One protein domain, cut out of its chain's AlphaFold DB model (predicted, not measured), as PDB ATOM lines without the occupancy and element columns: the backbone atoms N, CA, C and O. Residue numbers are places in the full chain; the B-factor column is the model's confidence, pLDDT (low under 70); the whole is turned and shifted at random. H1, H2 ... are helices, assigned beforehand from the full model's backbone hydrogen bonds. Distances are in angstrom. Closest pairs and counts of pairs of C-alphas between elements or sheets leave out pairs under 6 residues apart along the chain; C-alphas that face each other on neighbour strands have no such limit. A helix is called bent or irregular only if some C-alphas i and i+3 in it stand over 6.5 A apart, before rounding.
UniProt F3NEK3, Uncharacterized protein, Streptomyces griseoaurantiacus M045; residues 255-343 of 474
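Overview. This is residues 255 to 343 of the 474 residues of an uncharacterized protein of Streptomyces griseoaurantiacus M045 (UniProt F3NEK3). This is a compact cluster of five mostly crossed helices: the longest, H5, runs along one side with the short H4 folded back beside part of it, and H3 sits between H5 and H1. H2 crosses the end of the H4-H5 hairpin where its tight link lies. The printed part has 89 residues, all helix by class, with H1 to H5 in chain order and no named strand. It is compact, with a radius of gyration of the C-alphas of 11.7 A and spans of 33 by 27 by 26 A.

Along the chain. H5, residues 323 to 341, is 27.1 A long and ends at C-alpha 341, (104.013, 132.879, 134.738); it is irregular, with C-alphas 324 and 327 7.2 A apart. H4 is residues 313 to 319, 10.0 A, and H3 residues 295 to 303, 12.0 A. H2, residues 279 to 291, 20.0 A, is only just irregular, with C-alphas 280 and 283 6.9 A apart. H1, residues 263 to 272, 14.3 A, begins at C-alpha 263, (106.031, 146.303, 114.923).

Arrangement. H3 is the hub. Residues 330 to 337 of H5 touch it at a steep tilt of 54 degrees, closest at the C-alphas of Ile 298 and Arg 330, 6.7 A. H1 touches H3 at 56 degrees, a steep tilt, with C-alphas 268 and 303 4.5 A apart at the closest. H2 and H3 touch only at the corner, C-alphas 289 and 295 being closest at 4.0 A. H4 and H5 form a helical hairpin, a shallow tilt of 22 degrees, opposite ways; the closest C-alphas, 316 and 329, are 5.9 A apart. H1 and H5 are apart. Each O i to N i+4 pair is within hydrogen-bond range in H1, H3 and H4, against 7 of 9 in H2 and 13 of 15 in H5.

Size, cuts and confidence. The C-alphas farthest apart, of Gly 280 and Ala 342, are 34.9 A apart. The printed part has no cut and no long link. Its mean pLDDT is 96.0, and no printed residue is under 70.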
ATOM      1  N   THR A 255     100.121 131.529 116.749       77.69
ATOM      2  CA  THR A 255     100.710 132.847 116.493       77.69
ATOM      3  C   THR A 255     101.287 132.957 115.080       77.69
ATOM      4  O   THR A 255     101.391 134.064 114.550       77.69
ATOM      5  N   GLY A 256     101.595 131.819 114.444       89.94
ATOM      6  CA  GLY A 256     102.155 131.748 113.101       89.94
ATOM      7  C   GLY A 256     103.609 132.238 113.003       89.94
ATOM      8  O   GLY A 256     104.272 132.516 114.006       89.94
ATOM      9  N   PRO A 257     104.141 132.353 111.776       96.12
ATOM     10  CA  PRO A 257     105.465 132.919 111.553       96.12
ATOM     11  C   PRO A 257     105.540 134.413 111.879       96.12
ATOM     12  O   PRO A 257     104.544 135.137 111.817       96.12
ATOM     13  N   LEU A 258     106.744 134.904 112.178       97.38
ATOM     14  CA  LEU A 258     106.978 136.336 112.356       97.38
ATOM     15  C   LEU A 258     106.718 137.104 111.048       97.38
ATOM     16  O   LEU A 258     107.363 136.866 110.027       97.38
ATOM     17  N   GLU A 259     105.835 138.098 111.101       96.75
ATOM     18  CA  GLU A 259     105.657 139.058 110.009       96.75
ATOM     19  C   GLU A 259     106.861 140.006 109.894       96.75
ATOM     20  O   GLU A 259     107.205 140.725 110.840       96.75
ATOM     21  N   ARG A 260     107.481 140.034 108.708       97.69
ATOM     22  CA  ARG A 260     108.637 140.888 108.422       97.69
ATOM     23  C   ARG A 260     108.250 142.354 108.246       97.69
ATOM     24  O   ARG A 260     107.266 142.670 107.588       97.69
ATOM     25  N   GLY A 261     109.066 143.252 108.794       96.62
ATOM     26  CA  GLY A 261     108.863 144.706 108.732       96.62
ATOM     27  C   GLY A 261     107.742 145.244 109.633       96.62
ATOM     28  O   GLY A 261     107.453 146.440 109.581       96.62
ATOM     29  N   GLY A 262     107.121 144.389 110.451       95.94
ATOM     30  CA  GLY A 262     106.081 144.771 111.404       95.94
ATOM     31  C   GLY A 262     106.622 145.305 112.735       95.94
ATOM     32  O   GLY A 262     107.822 145.285 113.016       95.94
ATOM     33  N   GLU A 263     105.705 145.737 113.603       97.25
ATOM     34  CA  GLU A 263     106.031 146.303 114.923       97.25
ATOM     35  C   GLU A 263     106.785 145.315 115.824       97.25
ATOM     36  O   GLU A 263     107.710 145.708 116.533       97.25
ATOM     37  N   VAL A 264     106.443 144.024 115.762       97.88
ATOM     38  CA  VAL A 264     107.110 142.997 116.576       97.88
ATOM     39  C   VAL A 264     108.532 142.732 116.110       97.88
ATOM     40  O   VAL A 264     109.413 142.625 116.955       97.88
ATOM     41  N   GLU A 265     108.807 142.714 114.802       98.31
ATOM     42  CA  GLU A 265     110.193 142.648 114.321       98.31
ATOM     43  C   GLU A 265     111.004 143.836 114.857       98.31
ATOM     44  O   GLU A 265     112.121 143.659 115.351       98.31
ATOM     45  N   GLN A 266     110.443 145.046 114.796       98.38
ATOM     46  CA  GLN A 266     111.125 146.235 115.295       98.38
ATOM     47  C   GLN A 266     111.383 146.146 116.807       98.38
ATOM     48  O   GLN A 266     112.499 146.416 117.255       98.38
ATOM     49  N   ALA A 267     110.402 145.683 117.583       98.38
ATOM     50  CA  ALA A 267     110.565 145.450 119.011       98.38
ATOM     51  C   ALA A 267     111.641 144.389 119.303       98.38
ATOM     52  O   ALA A 267     112.490 144.608 120.164       98.38
ATOM     53  N   VAL A 268     111.688 143.284 118.548       98.44
ATOM     54  CA  VAL A 268     112.758 142.276 118.649       98.44
ATOM     55  C   VAL A 268     114.128 142.915 118.420       98.44
ATOM     56  O   VAL A 268     115.039 142.730 119.229       98.44
ATOM     57  N   ARG A 269     114.283 143.725 117.366       98.25
ATOM     58  CA  ARG A 269     115.542 144.436 117.074       98.25
ATOM     59  C   ARG A 269     115.958 145.356 118.216       98.25
ATOM     60  O   ARG A 269     117.138 145.402 118.568       98.25
ATOM     61  N   ASP A 270     115.012 146.087 118.789       97.81
ATOM     62  CA  ASP A 270     115.283 147.014 119.885       97.81
ATOM     63  C   ASP A 270     115.640 146.280 121.188       97.81
ATOM     64  O   ASP A 270     116.514 146.739 121.929       97.81
ATOM     65  N   GLN A 271     115.057 145.104 121.437       97.56
ATOM     66  CA  GLN A 271     115.406 144.281 122.597       97.56
ATOM     67  C   GLN A 271     116.759 143.586 122.451       97.56
ATOM     68  O   GLN A 271     117.523 143.542 123.415       97.56
ATOM     69  N   ILE A 272     117.101 143.126 121.244       96.69
ATOM     70  CA  ILE A 272     118.410 142.536 120.937       96.69
ATOM     71  C   ILE A 272     119.524 143.592 120.992       96.69
ATOM     72  O   ILE A 272     120.673 143.277 121.327       96.69
ATOM     73  N   ARG A 273     119.216 144.861 120.702       94.44
ATOM     74  CA  ARG A 273     120.205 145.942 120.746       94.44
ATOM     75  C   ARG A 273     120.834 146.059 122.140       94.44
ATOM     76  O   ARG A 273     120.148 146.218 123.148       94.44
ATOM     77  N   GLY A 274     122.168 146.049 122.166       89.81
ATOM     78  CA  GLY A 274     122.958 146.158 123.395       89.81
ATOM     79  C   GLY A 274     123.136 144.840 124.154       89.81
ATOM     80  O   GLY A 274     123.747 144.848 125.218       89.81
ATOM     81  N   THR A 275     122.640 143.722 123.618       95.06
ATOM     82  CA  THR A 275     122.936 142.376 124.130       95.06
ATOM     83  C   THR A 275     124.231 141.825 123.516       95.06
ATOM     84  O   THR A 275     124.879 142.480 122.698       95.06
ATOM     85  N   LYS A 276     124.619 140.602 123.900       94.56
ATOM     86  CA  LYS A 276     125.784 139.900 123.332       94.56
ATOM     87  C   LYS A 276     125.525 139.275 121.952       94.56
ATOM     88  O   LYS A 276     126.459 138.738 121.360       94.56
ATOM     89  N   VAL A 277     124.296 139.343 121.437       96.50
ATOM     90  CA  VAL A 277     123.956 138.851 120.094       96.50
ATOM     91  C   VAL A 277     124.733 139.655 119.053       96.50
ATOM     92  O   VAL A 277     124.778 140.889 119.104       96.50
ATOM     93  N   LYS A 278     125.359 138.973 118.091       95.31
ATOM     94  CA  LYS A 278     126.158 139.655 117.069       95.31
ATOM     95  C   LYS A 278     125.239 140.437 116.125       95.31
ATOM     96  O   LYS A 278     124.253 139.878 115.652       95.31
ATOM     97  N   PRO A 279     125.587 141.682 115.743       92.31
ATOM     98  CA  PRO A 279     124.782 142.454 114.794       92.31
ATOM     99  C   PRO A 279     124.543 141.744 113.453       92.31
ATOM    100  O   PRO A 279     123.489 141.922 112.853       92.31
ATOM    101  N   GLY A 280     125.503 140.928 113.000       92.12
ATOM    102  CA  GLY A 280     125.381 140.141 111.769       92.12
ATOM    103  C   GLY A 280     124.392 138.975 111.853       92.12
ATOM    104  O   GLY A 280     123.905 138.540 110.816       92.12
ATOM    105  N   ASP A 281     124.054 138.511 113.059       96.44
ATOM    106  CA  ASP A 281     123.155 137.368 113.257       96.44
ATOM    107  C   ASP A 281     121.680 137.806 113.277       96.44
ATOM    108  O   ASP A 281     120.789 136.982 113.094       96.44
ATOM    109  N   VAL A 282     121.402 139.105 113.458       97.31
ATOM    110  CA  VAL A 282     120.039 139.635 113.644       97.31
ATOM    111  C   VAL A 282     119.134 139.336 112.450       97.31
ATOM    112  O   VAL A 282     118.013 138.879 112.652       97.31
ATOM    113  N   GLU A 283     119.600 139.540 111.214       97.75
ATOM    114  CA  GLU A 283     118.787 139.213 110.032       97.75
ATOM    115  C   GLU A 283     118.519 137.712 109.926       97.75
ATOM    116  O   GLU A 283     117.386 137.322 109.671       97.75
ATOM    117  N   ALA A 284     119.518 136.868 110.202       98.19
ATOM    118  CA  ALA A 284     119.355 135.416 110.162       98.19
ATOM    119  C   ALA A 284     118.368 134.912 111.230       98.19
ATOM    120  O   ALA A 284     117.588 133.995 110.971       98.19
ATOM    121  N   ILE A 285     118.369 135.526 112.417       98.50
ATOM    122  CA  ILE A 285     117.385 135.251 113.471       98.50
ATOM    123  C   ILE A 285     115.980 135.606 112.974       98.50
ATOM    124  O   ILE A 285     115.078 134.776 113.036       98.50
ATOM    125  N   LEU A 286     115.788 136.813 112.441       98.50
ATOM    126  CA  LEU A 286     114.484 137.271 111.952       98.50
ATOM    127  C   LEU A 286     113.988 136.456 110.752       98.50
ATOM    128  O   LEU A 286     112.799 136.158 110.674       98.50
ATOM    129  N   ASP A 287     114.887 136.056 109.851       98.25
ATOM    130  CA  ASP A 287     114.589 135.128 108.759       98.25
ATOM    131  C   ASP A 287     114.127 133.779 109.311       98.25
ATOM    132  O   ASP A 287     113.106 133.257 108.868       98.25
ATOM    133  N   THR A 288     114.829 133.228 110.300       98.19
ATOM    134  CA  THR A 288     114.460 131.946 110.915       98.19
ATOM    135  C   THR A 288     113.067 132.023 111.549       98.19
ATOM    136  O   THR A 288     112.228 131.162 111.291       98.19
ATOM    137  N   LEU A 289     112.771 133.092 112.296       97.94
ATOM    138  CA  LEU A 289     111.450 133.311 112.897       97.94
ATOM    139  C   LEU A 289     110.348 133.566 111.851       97.94
ATOM    140  O   LEU A 289     109.194 133.214 112.064       97.94
ATOM    141  N   ALA A 290     110.664 134.162 110.705       97.88
ATOM    142  CA  ALA A 290     109.673 134.401 109.656       97.88
ATOM    143  C   ALA A 290     109.315 133.147 108.841       97.88
ATOM    144  O   ALA A 290     108.300 133.143 108.146       97.88
ATOM    145  N   HIS A 291     110.132 132.091 108.909       96.50
ATOM    146  CA  HIS A 291     109.890 130.833 108.195       96.50
ATOM    147  C   HIS A 291     109.362 129.708 109.094       96.50
ATOM    148  O   HIS A 291     108.856 128.716 108.569       96.50
ATOM    149  N   ASP A 292     109.463 129.839 110.418       94.44
ATOM    150  CA  ASP A 292     108.954 128.838 111.357       94.44
ATOM    151  C   ASP A 292     107.499 129.130 111.771       94.44
ATOM    152  O   ASP A 292     107.189 130.272 112.111       94.44
ATOM    153  N   PRO A 293     106.602 128.124 111.811       93.00
ATOM    154  CA  PRO A 293     105.219 128.300 112.261       93.00
ATOM    155  C   PRO A 293     105.057 128.853 113.682       93.00
ATOM    156  O   PRO A 293     104.029 129.456 113.961       93.00
ATOM    157  N   ALA A 294     106.044 128.675 114.563       90.25
ATOM    158  CA  ALA A 294     106.040 129.201 115.929       90.25
ATOM    159  C   ALA A 294     106.882 130.480 116.075       90.25
ATOM    160  O   ALA A 294     107.170 130.931 117.186       90.25
ATOM    161  N   GLY A 295     107.356 131.058 114.972       96.12
ATOM    162  CA  GLY A 295     108.323 132.143 115.042       96.12
ATOM    163  C   GLY A 295     107.769 133.428 115.654       96.12
ATOM    164  O   GLY A 295     108.524 134.161 116.296       96.12
ATOM    165  N   ARG A 296     106.458 133.688 115.538       96.25
ATOM    166  CA  ARG A 296     105.825 134.837 116.194       96.25
ATOM    167  C   ARG A 296     105.809 134.698 117.715       96.25
ATOM    168  O   ARG A 296     106.126 135.667 118.391       96.25
ATOM    169  N   GLU A 297     105.537 133.513 118.248       95.25
ATOM    170  CA  GLU A 297     105.572 133.234 119.693       95.25
ATOM    171  C   GLU A 297     106.942 133.568 120.309       95.25
ATOM    172  O   GLU A 297     107.052 134.257 121.331       95.25
ATOM    173  N   ILE A 298     108.009 133.105 119.655       97.25
ATOM    174  CA  ILE A 298     109.385 133.378 120.080       97.25
ATOM    175  C   ILE A 298     109.674 134.882 119.976       97.25
ATOM    176  O   ILE A 298     110.236 135.474 120.902       97.25
ATOM    177  N   ALA A 299     109.258 135.514 118.873       98.19
ATOM    178  CA  ALA A 299     109.438 136.944 118.654       98.19
ATOM    179  C   ALA A 299     108.723 137.793 119.715       98.19
ATOM    180  O   ALA A 299     109.331 138.719 120.245       98.19
ATOM    181  N   ASP A 300     107.483 137.458 120.077       97.81
ATOM    182  CA  ASP A 300     106.715 138.157 121.113       97.81
ATOM    183  C   ASP A 300     107.413 138.054 122.478       97.81
ATOM    184  O   ASP A 300     107.511 139.041 123.217       97.81
ATOM    185  N   THR A 301     108.001 136.893 122.788       97.62
ATOM    186  CA  THR A 301     108.786 136.723 124.018       97.62
ATOM    187  C   THR A 301     110.020 137.621 124.028       97.62
ATOM    188  O   THR A 301     110.270 138.307 125.022       97.62
ATOM    189  N   ILE A 302     110.775 137.678 122.927       98.31
ATOM    190  CA  ILE A 302     111.947 138.557 122.817       98.31
ATOM    191  C   ILE A 302     111.517 140.027 122.891       98.31
ATOM    192  O   ILE A 302     112.093 140.787 123.668       98.31
ATOM    193  N   ALA A 303     110.480 140.416 122.143       98.38
ATOM    194  CA  ALA A 303     109.936 141.773 122.077       98.38
ATOM    195  C   ALA A 303     109.464 142.295 123.444       98.38
ATOM    196  O   ALA A 303     109.638 143.480 123.744       98.38
ATOM    197  N   SER A 304     108.937 141.414 124.300       97.44
ATOM    198  CA  SER A 304     108.541 141.761 125.669       97.44
ATOM    199  C   SER A 304     109.704 142.282 126.527       97.44
ATOM    200  O   SER A 304     109.479 142.986 127.510       97.44
ATOM    201  N   GLY A 305     110.947 141.917 126.189       97.12
ATOM    202  CA  GLY A 305     112.145 142.257 126.956       97.12
ATOM    203  C   GLY A 305     112.257 141.549 128.309       97.12
ATOM    204  O   GLY A 305     113.221 141.786 129.032       97.12
ATOM    205  N   ARG A 306     111.318 140.661 128.665       95.81
ATOM    206  CA  ARG A 306     111.211 140.096 130.022       95.81
ATOM    207  C   ARG A 306     112.424 139.273 130.465       95.81
ATOM    208  O   ARG A 306     112.728 139.224 131.649       95.81
ATOM    209  N   PHE A 307     113.127 138.659 129.514       97.69
ATOM    210  CA  PHE A 307     114.340 137.875 129.760       97.69
ATOM    211  C   PHE A 307     115.607 138.573 129.258       97.69
ATOM    212  O   PHE A 307     116.668 137.962 129.240       97.69
ATOM    213  N   LYS A 308     115.532 139.850 128.853       95.94
ATOM    214  CA  LYS A 308     116.671 140.572 128.263       95.94
ATOM    215  C   LYS A 308     117.925 140.521 129.138       95.94
ATOM    216  O   LYS A 308     119.021 140.321 128.619       95.94
ATOM    217  N   ASP A 309     117.736 140.682 130.445       95.50
ATOM    218  CA  ASP A 309     118.812 140.694 131.438       95.50
ATOM    219  C   ASP A 309     119.016 139.326 132.114       95.50
ATOM    220  O   ASP A 309     119.868 139.190 132.995       95.50
ATOM    221  N   ALA A 310     118.253 138.300 131.714       97.31
ATOM    222  CA  ALA A 310     118.422 136.951 132.236       97.31
ATOM    223  C   ALA A 310     119.791 136.389 131.802       97.31
ATOM    224  O   ALA A 310     120.174 136.527 130.631       97.31
ATOM    225  N   PRO A 311     120.548 135.741 132.710       96.25
ATOM    226  CA  PRO A 311     121.844 135.167 132.374       96.25
ATOM    227  C   PRO A 311     121.764 134.240 131.156       96.25
ATOM    228  O   PRO A 311     120.913 133.354 131.091       96.25
ATOM    229  N   ASN A 312     122.668 134.475 130.202       96.81
ATOM    230  CA  ASN A 312     122.855 133.717 128.959       96.81
ATOM    231  C   ASN A 312     121.637 133.644 128.015       96.81
ATOM    232  O   ASN A 312     121.689 132.930 127.016       96.81
ATOM    233  N   PHE A 313     120.575 134.429 128.226       98.12
ATOM    234  CA  PHE A 313     119.453 134.470 127.277       98.12
ATOM    235  C   PHE A 313     119.885 134.931 125.872       98.12
ATOM    236  O   PHE A 313     119.368 134.468 124.856       98.12
ATOM    237  N   SER A 314     120.905 135.794 125.792       97.12
ATOM    238  CA  SER A 314     121.519 136.192 124.519       97.12
ATOM    239  C   SER A 314     122.105 135.023 123.730       97.12
ATOM    240  O   SER A 314     122.200 135.114 122.507       97.12
ATOM    241  N   ASP A 315     122.512 133.946 124.400       97.81
ATOM    242  CA  ASP A 315     123.102 132.778 123.749       97.81
ATOM    243  C   ASP A 315     121.996 131.947 123.083       97.81
ATOM    244  O   ASP A 315     122.136 131.571 121.918       97.81
ATOM    245  N   VAL A 316     120.841 131.807 123.747       98.06
ATOM    246  CA  VAL A 316     119.615 131.226 123.166       98.06
ATOM    247  C   VAL A 316     119.163 132.020 121.943       98.06
ATOM    248  O   VAL A 316     118.922 131.446 120.883       98.06
ATOM    249  N   ILE A 317     119.119 133.355 122.038       98.12
ATOM    250  CA  ILE A 317     118.772 134.206 120.889       98.12
ATOM    251  C   ILE A 317     119.794 134.042 119.757       98.12
ATOM    252  O   ILE A 317     119.412 133.944 118.595       98.12
ATOM    253  N   SER A 318     121.089 133.989 120.070       98.06
ATOM    254  CA  SER A 318     122.134 133.813 119.052       98.06
ATOM    255  C   SER A 318     121.991 132.474 118.322       98.06
ATOM    256  O   SER A 318     122.206 132.405 117.110       98.06
ATOM    257  N   ASN A 319     121.571 131.420 119.024       97.75
ATOM    258  CA  ASN A 319     121.332 130.101 118.441       97.75
ATOM    259  C   ASN A 319     120.188 130.102 117.413       97.75
ATOM    260  O   ASN A 319     120.263 129.327 116.461       97.75
ATOM    261  N   LEU A 320     119.211 131.015 117.519       98.00
ATOM    262  CA  LEU A 320     118.129 131.174 116.534       98.00
ATOM    263  C   LEU A 320     118.620 131.594 115.140       98.00
ATOM    264  O   LEU A 320     117.871 131.476 114.179       98.00
ATOM    265  N   SER A 321     119.870 132.044 114.991       97.56
ATOM    266  CA  SER A 321     120.479 132.252 113.665       97.56
ATOM    267  C   SER A 321     120.670 130.948 112.876       97.56
ATOM    268  O   SER A 321     120.938 130.979 111.673       97.56
ATOM    269  N   ARG A 322     120.549 129.792 113.545       96.56
ATOM    270  CA  ARG A 322     120.680 128.453 112.968       96.56
ATOM    271  C   ARG A 322     119.323 127.744 113.029       96.56
ATOM    272  O   ARG A 322     118.921 127.317 114.111       96.56
ATOM    273  N   PRO A 323     118.647 127.514 111.888       94.69
ATOM    274  CA  PRO A 323     117.336 126.859 111.870       94.69
ATOM    275  C   PRO A 323     117.297 125.479 112.547       94.69
ATOM    276  O   PRO A 323     116.273 125.097 113.103       94.69
ATOM    277  N   SER A 324     118.412 124.739 112.547       92.69
ATOM    278  CA  SER A 324     118.519 123.437 113.222       92.69
ATOM    279  C   SER A 324     118.405 123.513 114.747       92.69
ATOM    280  O   SER A 324     118.041 122.523 115.369       92.69
ATOM    281  N   GLU A 325     118.713 124.663 115.348       94.31
ATOM    282  CA  GLU A 325     118.667 124.871 116.801       94.31
ATOM    283  C   GLU A 325     117.312 125.405 117.276       94.31
ATOM    284  O   GLU A 325     117.039 125.408 118.478       94.31
ATOM    285  N   LEU A 326     116.455 125.863 116.352       93.88
ATOM    286  CA  LEU A 326     115.169 126.472 116.688       93.88
ATOM    287  C   LEU A 326     114.301 125.576 117.580       93.88
ATOM    288  O   LEU A 326     113.761 126.110 118.547       93.88
ATOM    289  N   PRO A 327     114.172 124.252 117.342       91.50
ATOM    290  CA  PRO A 327     113.378 123.402 118.222       91.50
ATOM    291  C   PRO A 327     113.846 123.473 119.678       91.50
ATOM    292  O   PRO A 327     113.023 123.693 120.557       91.50
ATOM    293  N   GLY A 328     115.157 123.386 119.930       92.69
ATOM    294  CA  GLY A 328     115.715 123.497 121.280       92.69
ATOM    295  C   GLY A 328     115.482 124.879 121.894       92.69
ATOM    296  O   GLY A 328     114.975 124.983 123.008       92.69
ATOM    297  N   CYS A 329     115.759 125.947 121.139       96.50
ATOM    298  CA  CYS A 329     115.547 127.322 121.605       96.50
ATOM    299  C   CYS A 329     114.074 127.591 121.951       96.50
ATOM    300  O   CYS A 329     113.775 128.251 122.945       96.50
ATOM    301  N   ARG A 330     113.144 127.067 121.148       95.00
ATOM    302  CA  ARG A 330     111.702 127.198 121.375       95.00
ATOM    303  C   ARG A 330     111.280 126.537 122.679       95.00
ATOM    304  O   ARG A 330     110.567 127.161 123.457       95.00
ATOM    305  N   GLU A 331     111.735 125.313 122.939       93.81
ATOM    306  CA  GLU A 331     111.417 124.606 124.186       93.81
ATOM    307  C   GLU A 331     111.963 125.352 125.410       93.81
ATOM    308  O   GLU A 331     111.250 125.523 126.402       93.81
ATOM    309  N   GLN A 332     113.182 125.888 125.307       97.12
ATOM    310  CA  GLN A 332     113.770 126.721 126.352       97.12
ATOM    311  C   GLN A 332     112.927 127.974 126.646       97.12
ATOM    312  O   GLN A 332     112.628 128.279 127.801       97.12
ATOM    313  N   ILE A 333     112.505 128.690 125.602       96.94
ATOM    314  CA  ILE A 333     111.710 129.920 125.715       96.94
ATOM    315  C   ILE A 333     110.303 129.635 126.257       96.94
ATOM    316  O   ILE A 333     109.828 130.346 127.145       96.94
ATOM    317  N   ARG A 334     109.654 128.570 125.776       95.06
ATOM    318  CA  ARG A 334     108.349 128.110 126.274       95.06
ATOM    319  C   ARG A 334     108.401 127.782 127.751       95.06
ATOM    320  O   ARG A 334     107.544 128.228 128.514       95.06
ATOM    321  N   LEU A 335     109.420 127.034 128.172       95.94
ATOM    322  CA  LEU A 335     109.597 126.751 129.583       95.94
ATOM    323  C   LEU A 335     109.837 128.037 130.378       95.94
ATOM    324  O   LEU A 335     109.143 128.267 131.362       95.94
ATOM    325  N   ALA A 336     110.750 128.907 129.947       97.25
ATOM    326  CA  ALA A 336     111.014 130.161 130.652       97.25
ATOM    327  C   ALA A 336     109.739 130.985 130.881       97.25
ATOM    328  O   ALA A 336     109.522 131.490 131.983       97.25
ATOM    329  N   ASN A 337     108.875 131.087 129.864       95.69
ATOM    330  CA  ASN A 337     107.587 131.765 129.985       95.69
ATOM    331  C   ASN A 337     106.694 131.116 131.040       95.69
ATOM    332  O   ASN A 337     106.220 131.826 131.926       95.69
ATOM    333  N   ARG A 338     106.539 129.786 131.015       94.25
ATOM    334  CA  ARG A 338     105.748 129.068 132.025       94.25
ATOM    335  C   ARG A 338     106.302 129.247 133.434       94.25
ATOM    336  O   ARG A 338     105.535 129.457 134.366       94.25
ATOM    337  N   LEU A 339     107.623 129.196 133.602       95.50
ATOM    338  CA  LEU A 339     108.265 129.416 134.900       95.50
ATOM    339  C   LEU A 339     108.002 130.833 135.409       95.50
ATOM    340  O   LEU A 339     107.609 131.013 136.559       95.50
ATOM    341  N   HIS A 340     108.161 131.833 134.542       94.75
ATOM    342  CA  HIS A 340     107.867 133.221 134.879       94.75
ATOM    343  C   HIS A 340     106.383 133.416 135.236       94.75
ATOM    344  O   HIS A 340     106.060 134.121 136.188       94.75
ATOM    345  N   GLU A 341     105.461 132.817 134.484       93.19
ATOM    346  CA  GLU A 341     104.013 132.879 134.738       93.19
ATOM    347  C   GLU A 341     103.612 132.173 136.035       93.19
ATOM    348  O   GLU A 341     102.760 132.674 136.767       93.19
ATOM    349  N   ALA A 342     104.288 131.073 136.371       92.69
ATOM    350  CA  ALA A 342     104.164 130.384 137.651       92.69
ATOM    351  C   ALA A 342     104.838 131.138 138.819       92.69
ATOM    352  O   ALA A 342     104.788 130.683 139.961       92.69
ATOM    353  N   GLY A 343     105.458 132.295 138.561       93.88
ATOM    354  CA  GLY A 343     106.064 133.150 139.581       93.88
ATOM    355  C   GLY A 343     107.468 132.731 140.019       93.88
ATOM    356  O   GLY A 343     107.945 133.217 141.045       93.88
TER     357      GLY A 343